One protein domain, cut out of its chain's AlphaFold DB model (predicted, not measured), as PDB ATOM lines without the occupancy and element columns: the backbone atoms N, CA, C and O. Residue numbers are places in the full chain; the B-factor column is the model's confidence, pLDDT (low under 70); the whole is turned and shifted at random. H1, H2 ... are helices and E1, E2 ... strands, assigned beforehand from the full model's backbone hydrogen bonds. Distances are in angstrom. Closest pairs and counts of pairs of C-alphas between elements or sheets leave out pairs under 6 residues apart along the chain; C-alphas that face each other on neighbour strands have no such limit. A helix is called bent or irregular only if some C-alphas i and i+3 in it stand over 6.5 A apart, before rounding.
ATOM      1  N   PRO A 118     180.412 193.505 201.463       59.88
ATOM      2  CA  PRO A 118     181.338 193.741 200.366       59.88
ATOM      3  C   PRO A 118     181.456 192.492 199.484       59.88
ATOM      4  O   PRO A 118     181.940 191.444 199.905       59.88
ATOM      5  N   THR A 119     181.004 192.611 198.242       65.69
ATOM      6  CA  THR A 119     181.252 191.658 197.152       65.69
ATOM      7  C   THR A 119     182.548 192.023 196.430       65.69
ATOM      8  O   THR A 119     183.045 193.131 196.594       65.69
ATOM      9  N   ILE A 120     183.104 191.141 195.591       67.56
ATOM     10  CA  ILE A 120     184.322 191.438 194.803       67.56
ATOM     11  C   ILE A 120     184.176 192.758 194.017       67.56
ATOM     12  O   ILE A 120     185.121 193.541 193.942       67.56
ATOM     13  N   ASP A 121     182.967 193.050 193.530       58.12
ATOM     14  CA  ASP A 121     182.659 194.256 192.756       58.12
ATOM     15  C   ASP A 121     182.456 195.522 193.610       58.12
ATOM     16  O   ASP A 121     182.581 196.639 193.108       58.12
ATOM     17  N   THR A 122     182.143 195.378 194.903       58.84
ATOM     18  CA  THR A 122     181.818 196.502 195.807       58.84
ATOM     19  C   THR A 122     182.869 196.737 196.894       58.84
ATOM     20  O   THR A 122     183.014 197.861 197.367       58.84
ATOM     21  N   ALA A 123     183.681 195.728 197.221       57.94
ATOM     22  CA  ALA A 123     184.810 195.816 198.147       57.94
ATOM     23  C   ALA A 123     185.877 196.811 197.663       57.94
ATOM     24  O   ALA A 123     186.594 197.410 198.466       57.94
ATOM     25  N   MET A 124     185.969 196.999 196.343       53.88
ATOM     26  CA  MET A 124     186.919 197.900 195.700       53.88
ATOM     27  C   MET A 124     186.212 198.879 194.756       53.88
ATOM     28  O   MET A 124     186.635 199.089 193.622       53.88
ATOM     29  N   SER A 125     185.136 199.531 195.206       53.53
ATOM     30  CA  SER A 125     184.604 200.667 194.452       53.53
ATOM     31  C   SER A 125     185.506 201.896 194.654       53.53
ATOM     32  O   SER A 125     185.309 202.697 195.568       53.53
ATOM     33  N   ILE A 126     186.499 202.077 193.777       55.88
ATOM     34  CA  ILE A 126     187.328 203.300 193.676       55.88
ATOM     35  C   ILE A 126     186.540 204.371 192.892       55.88
ATOM     36  O   ILE A 126     187.014 204.989 191.941       55.88
ATOM     37  N   GLY A 127     185.261 204.532 193.226       57.22
ATOM     38  CA  GLY A 127     184.407 205.555 192.647       57.22
ATOM     39  C   GLY A 127     184.541 206.817 193.478       57.22
ATOM     40  O   GLY A 127     184.071 206.837 194.612       57.22
ATOM     41  N   THR A 128     185.173 207.853 192.929       63.00
ATOM     42  CA  THR A 128     185.221 209.163 193.584       63.00
ATOM     43  C   THR A 128     184.160 210.087 193.007       63.00
ATOM     44  O   THR A 128     184.048 210.225 191.784       63.00
ATOM     45  N   ASP A 129     183.376 210.741 193.865       69.12
ATOM     46  CA  ASP A 129     182.401 211.728 193.400       69.12
ATOM     47  C   ASP A 129     183.112 212.947 192.784       69.12
ATOM     48  O   ASP A 129     183.678 213.801 193.469       69.12
ATOM     49  N   ARG A 130     183.045 213.051 191.452       70.50
ATOM     50  CA  ARG A 130     183.663 214.129 190.664       70.50
ATOM     51  C   ARG A 130     183.105 215.514 190.992       70.50
ATOM     52  O   ARG A 130     183.773 216.508 190.702       70.50
ATOM     53  N   ALA A 131     181.872 215.620 191.492       71.94
ATOM     54  CA  ALA A 131     181.310 216.904 191.908       71.94
ATOM     55  C   ALA A 131     181.942 217.357 193.228       71.94
ATOM     56  O   ALA A 131     182.362 218.510 193.335       71.94
ATOM     57  N   THR A 132     182.087 216.429 194.174       72.62
ATOM     58  CA  THR A 132     182.789 216.653 195.442       72.62
ATOM     59  C   THR A 132     184.259 217.000 195.212       72.62
ATOM     60  O   THR A 132     184.701 218.033 195.702       72.62
ATOM     61  N   ILE A 133     184.984 216.253 194.366       73.00
ATOM     62  CA  ILE A 133     186.386 216.573 194.024       73.00
ATOM     63  C   ILE A 133     186.506 217.962 193.393       73.00
ATOM     64  O   ILE A 133     187.404 218.721 193.738       73.00
ATOM     65  N   ARG A 134     185.612 218.326 192.462       79.50
ATOM     66  CA  ARG A 134     185.666 219.653 191.825       79.50
ATOM     67  C   ARG A 134     185.410 220.782 192.812       79.50
ATOM     68  O   ARG A 134     186.052 221.817 192.698       79.50
ATOM     69  N   ARG A 135     184.481 220.604 193.754       77.31
ATOM     70  CA  ARG A 135     184.256 221.596 194.812       77.31
ATOM     71  C   ARG A 135     185.465 221.680 195.734       77.31
ATOM     72  O   ARG A 135     185.952 222.785 195.934       77.31
ATOM     73  N   ALA A 136     185.981 220.536 196.184       76.88
ATOM     74  CA  ALA A 136     187.176 220.456 197.015       76.88
ATOM     75  C   ALA A 136     188.364 221.165 196.348       76.88
ATOM     76  O   ALA A 136     188.923 222.079 196.934       76.88
ATOM     77  N   ALA A 137     188.644 220.889 195.072       79.75
ATOM     78  CA  ALA A 137     189.730 221.533 194.331       79.75
ATOM     79  C   ALA A 137     189.596 223.067 194.227       79.75
ATOM     80  O   ALA A 137     190.599 223.769 194.108       79.75
ATOM     81  N   VAL A 138     188.371 223.602 194.258       86.62
ATOM     82  CA  VAL A 138     188.127 225.053 194.253       86.62
ATOM     83  C   VAL A 138     188.261 225.647 195.657       86.62
ATOM     84  O   VAL A 138     188.723 226.778 195.791       86.62
ATOM     85  N   THR A 139     187.867 224.918 196.703       83.75
ATOM     86  CA  THR A 139     187.839 225.426 198.083       83.75
ATOM     87  C   THR A 139     189.132 225.178 198.859       83.75
ATOM     88  O   THR A 139     189.499 226.008 199.684       83.75
ATOM     89  N   GLU A 140     189.844 224.084 198.584       83.12
ATOM     90  CA  GLU A 140     191.070 223.661 199.280       83.12
ATOM     91  C   GLU A 140     192.140 224.758 199.377       83.12
ATOM     92  O   GLU A 140     192.667 224.952 200.472       83.12
ATOM     93  N   PRO A 141     192.435 225.550 198.324       84.94
ATOM     94  CA  PRO A 141     193.422 226.625 198.435       84.94
ATOM     95  C   PRO A 141     193.042 227.690 199.472       84.94
ATOM     96  O   PRO A 141     193.907 228.234 200.157       84.94
ATOM     97  N   PHE A 142     191.747 227.986 199.607       88.19
ATOM     98  CA  PHE A 142     191.250 228.960 200.579       88.19
ATOM     99  C   PHE A 142     191.237 228.387 201.991       88.19
ATOM    100  O   PHE A 142     191.572 229.103 202.931       88.19
ATOM    101  N   VAL A 143     190.905 227.100 202.134       87.12
ATOM    102  CA  VAL A 143     191.004 226.390 203.414       87.12
ATOM    103  C   VAL A 143     192.456 226.373 203.890       87.12
ATOM    104  O   VAL A 143     192.718 226.752 205.023       87.12
ATOM    105  N   ALA A 144     193.411 226.073 203.007       87.19
ATOM    106  CA  ALA A 144     194.836 226.102 203.332       87.19
ATOM    107  C   ALA A 144     195.326 227.509 203.726       87.19
ATOM    108  O   ALA A 144     196.087 227.668 204.681       87.19
ATOM    109  N   ALA A 145     194.872 228.553 203.021       89.88
ATOM    110  CA  ALA A 145     195.194 229.934 203.380       89.88
ATOM    111  C   ALA A 145     194.602 230.326 204.743       89.88
ATOM    112  O   ALA A 145     195.271 230.977 205.548       89.88
ATOM    113  N   PHE A 146     193.364 229.910 205.020       90.00
ATOM    114  CA  PHE A 146     192.726 230.127 206.313       90.00
ATOM    115  C   PHE A 146     193.445 229.367 207.428       90.00
ATOM    116  O   PHE A 146     193.688 229.946 208.479       90.00
ATOM    117  N   ASP A 147     193.857 228.122 207.191       90.75
ATOM    118  CA  ASP A 147     194.627 227.329 208.148       90.75
ATOM    119  C   ASP A 147     195.945 228.003 208.517       90.75
ATOM    120  O   ASP A 147     196.321 228.010 209.684       90.75
ATOM    121  N   LEU A 148     196.619 228.652 207.566       91.75
ATOM    122  CA  LEU A 148     197.840 229.400 207.860       91.75
ATOM    123  C   LEU A 148     197.573 230.574 208.814       91.75
ATOM    124  O   LEU A 148     198.339 230.786 209.754       91.75
ATOM    125  N   VAL A 149     196.463 231.290 208.619       93.06
ATOM    126  CA  VAL A 149     196.039 232.402 209.489       93.06
ATOM    127  C   VAL A 149     195.515 231.903 210.841       93.06
ATOM    128  O   VAL A 149     195.757 232.539 211.863       93.06
ATOM    129  N   ALA A 150     194.813 230.771 210.863       90.06
ATOM    130  CA  ALA A 150     194.220 230.177 212.056       90.06
ATOM    131  C   ALA A 150     195.237 229.397 212.903       90.06
ATOM    132  O   ALA A 150     195.041 229.255 214.112       90.06
ATOM    133  N   SER A 151     196.331 228.916 212.301       88.94
ATOM    134  CA  SER A 151     197.329 228.072 212.966       88.94
ATOM    135  C   SER A 151     197.895 228.669 214.258       88.94
ATOM    136  O   SER A 151     197.936 227.942 215.251       88.94
ATOM    137  N   PRO A 152     198.234 229.976 214.351       86.69
ATOM    138  CA  PRO A 152     198.773 230.533 215.586       86.69
ATOM    139  C   PRO A 152     197.715 230.583 216.692       86.69
ATOM    140  O   PRO A 152     198.041 230.404 217.859       86.69
ATOM    141  N   PHE A 153     196.441 230.782 216.338       89.38
ATOM    142  CA  PHE A 153     195.342 230.773 217.304       89.38
ATOM    143  C   PHE A 153     195.061 229.362 217.822       89.38
ATOM    144  O   PHE A 153     194.849 229.182 219.019       89.38
ATOM    145  N   ARG A 154     195.128 228.348 216.948       85.00
ATOM    146  CA  ARG A 154     195.017 226.936 217.349       85.00
ATOM    147  C   ARG A 154     196.186 226.517 218.251       85.00
ATOM    148  O   ARG A 154     195.969 225.821 219.238       85.00
ATOM    149  N   MET A 155     197.388 227.029 217.987       89.62
ATOM    150  CA  MET A 155     198.588 226.785 218.796       89.62
ATOM    151  C   MET A 155     198.516 227.372 220.216       89.62
ATOM    152  O   MET A 155     199.156 226.853 221.126       89.62
ATOM    153  N   ILE A 156     197.718 228.423 220.443       87.56
ATOM    154  CA  ILE A 156     197.463 228.943 221.800       87.56
ATOM    155  C   ILE A 156     196.620 227.949 222.615       87.56
ATOM    156  O   ILE A 156     196.834 227.812 223.818       87.56
ATOM    157  N   GLY A 157     195.670 227.262 221.972       83.25
ATOM    158  CA  GLY A 157     194.798 226.278 222.623       83.25
ATOM    159  C   GLY A 157     195.468 224.923 222.855       83.25
ATOM    160  O   GLY A 157     195.248 224.304 223.892       83.25
ATOM    161  N   ALA A 158     196.310 224.488 221.917       85.81
ATOM    162  CA  ALA A 158     197.092 223.261 222.013       85.81
ATOM    163  C   ALA A 158     198.553 223.569 221.647       85.81
ATOM    164  O   ALA A 158     198.856 223.683 220.466       85.81
ATOM    165  N   PRO A 159     199.460 223.748 222.624       87.50
ATOM    166  CA  PRO A 159     200.874 224.001 222.351       87.50
ATOM    167  C   PRO A 159     201.537 222.838 221.594       87.50
ATOM    168  O   PRO A 159     201.134 221.690 221.782       87.50
ATOM    169  N   PRO A 160     202.603 223.075 220.810       83.56
ATOM    170  CA  PRO A 160     203.241 222.033 219.996       83.56
ATOM    171  C   PRO A 160     203.868 220.900 220.816       83.56
ATOM    172  O   PRO A 160     203.984 219.788 220.312       83.56
ATOM    173  N   ASP A 161     204.213 221.167 222.076       84.88
ATOM    174  CA  ASP A 161     204.754 220.174 223.012       84.88
ATOM    175  C   ASP A 161     203.654 219.424 223.789       84.88
ATOM    176  O   ASP A 161     203.944 218.626 224.682       84.88
ATOM    177  N   SER A 162     202.379 219.699 223.492       87.12
ATOM    178  CA  SER A 162     201.254 218.969 224.070       87.12
ATOM    179  C   SER A 162     200.975 217.681 223.299       87.12
ATOM    180  O   SER A 162     201.315 217.543 222.126       87.12
ATOM    181  N   THR A 163     200.347 216.726 223.980       85.31
ATOM    182  CA  THR A 163     199.816 215.519 223.345       85.31
ATOM    183  C   THR A 163     198.300 215.605 223.344       85.31
ATOM    184  O   THR A 163     197.689 215.970 224.351       85.31
ATOM    185  N   VAL A 164     197.701 215.297 222.201       83.69
ATOM    186  CA  VAL A 164     196.254 215.235 222.002       83.69
ATOM    187  C   VAL A 164     195.897 213.789 221.691       83.69
ATOM    188  O   VAL A 164     196.687 213.059 221.098       83.69
ATOM    189  N   LEU A 165     194.733 213.340 222.146       80.69
ATOM    190  CA  LEU A 165     194.200 212.042 221.757       80.69
ATOM    191  C   LEU A 165     193.401 212.235 220.470       80.69
ATOM    192  O   LEU A 165     192.427 212.980 220.463       80.69
ATOM    193  N   GLU A 166     193.819 211.579 219.393       75.81
ATOM    194  CA  GLU A 166     193.079 211.544 218.131       75.81
ATOM    195  C   GLU A 166     192.979 210.093 217.636       75.81
ATOM    196  O   GLU A 166     193.864 209.280 217.923       75.81
ATOM    197  N   PRO A 167     191.925 209.720 216.893       73.31
ATOM    198  CA  PRO A 167     190.788 210.541 216.458       73.31
ATOM    199  C   PRO A 167     189.837 210.943 217.601       73.31
ATOM    200  O   PRO A 167     189.591 210.163 218.518       73.31
ATOM    201  N   ASN A 168     189.295 212.164 217.513       63.59
ATOM    202  CA  ASN A 168     188.190 212.632 218.350       63.59
ATOM    203  C   ASN A 168     186.885 212.293 217.631       63.59
ATOM    204  O   ASN A 168     186.516 212.962 216.675       63.59
ATOM    205  N   GLY A 169     186.207 211.236 218.055       58.47
ATOM    206  CA  GLY A 169     184.941 210.842 217.457       58.47
ATOM    207  C   GLY A 169     184.141 210.007 218.434       58.47
ATOM    208  O   GLY A 169     184.702 209.161 219.132       58.47
TER     209      GLY A 169
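Overview. This is residues 118 to 169 of the 247 residues of an uncharacterized protein of Alphaproteobacteria bacterium TMED89 (UniProt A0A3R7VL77). A long curved helix, H1, makes the floor of a wide open U, with an unnamed stretch, residues 118 to 129, as one arm and the tail with strand E1 folding back at the other end. The middle of the U is empty. The 52 printed residues hold one named helix and then one named strand, mostly helix by class. The whole is extended, with a radius of gyration of the C-alphas of 17.6 A, and flat, spanning 47 by 29 by 14 A.

Along the chain. Residues 118 to 129 begin at C-alpha 118, (181.338, 193.741, 200.366). H1, residues 130 to 157, runs 36.0 A from C-alpha 130 at (183.663, 214.129, 190.664). E1, residues 164 to 166, ends at C-alpha 166, (193.079, 211.544, 218.131), after 6.2 A.

Arrangement. H1 has a kink of 51 degrees near residue 150. It is irregular, but only just: C-alphas 149 and 152 are 6.9 A apart. In its backbone 19 of 24 O i to N i+4 pairs are within hydrogen-bond range. A short link of 6 residues joins H1 to E1, yet the two are apart. E1 pairs with no named strand.

Size, cuts and confidence. The C-alphas farthest apart, of Ile 120 and Ile 156, are 48.0 A apart. Residues 118 to 169 stand free. The printed part has no cut. The pLDDT is under 70 at residues 118 to 129 and 168 to 169.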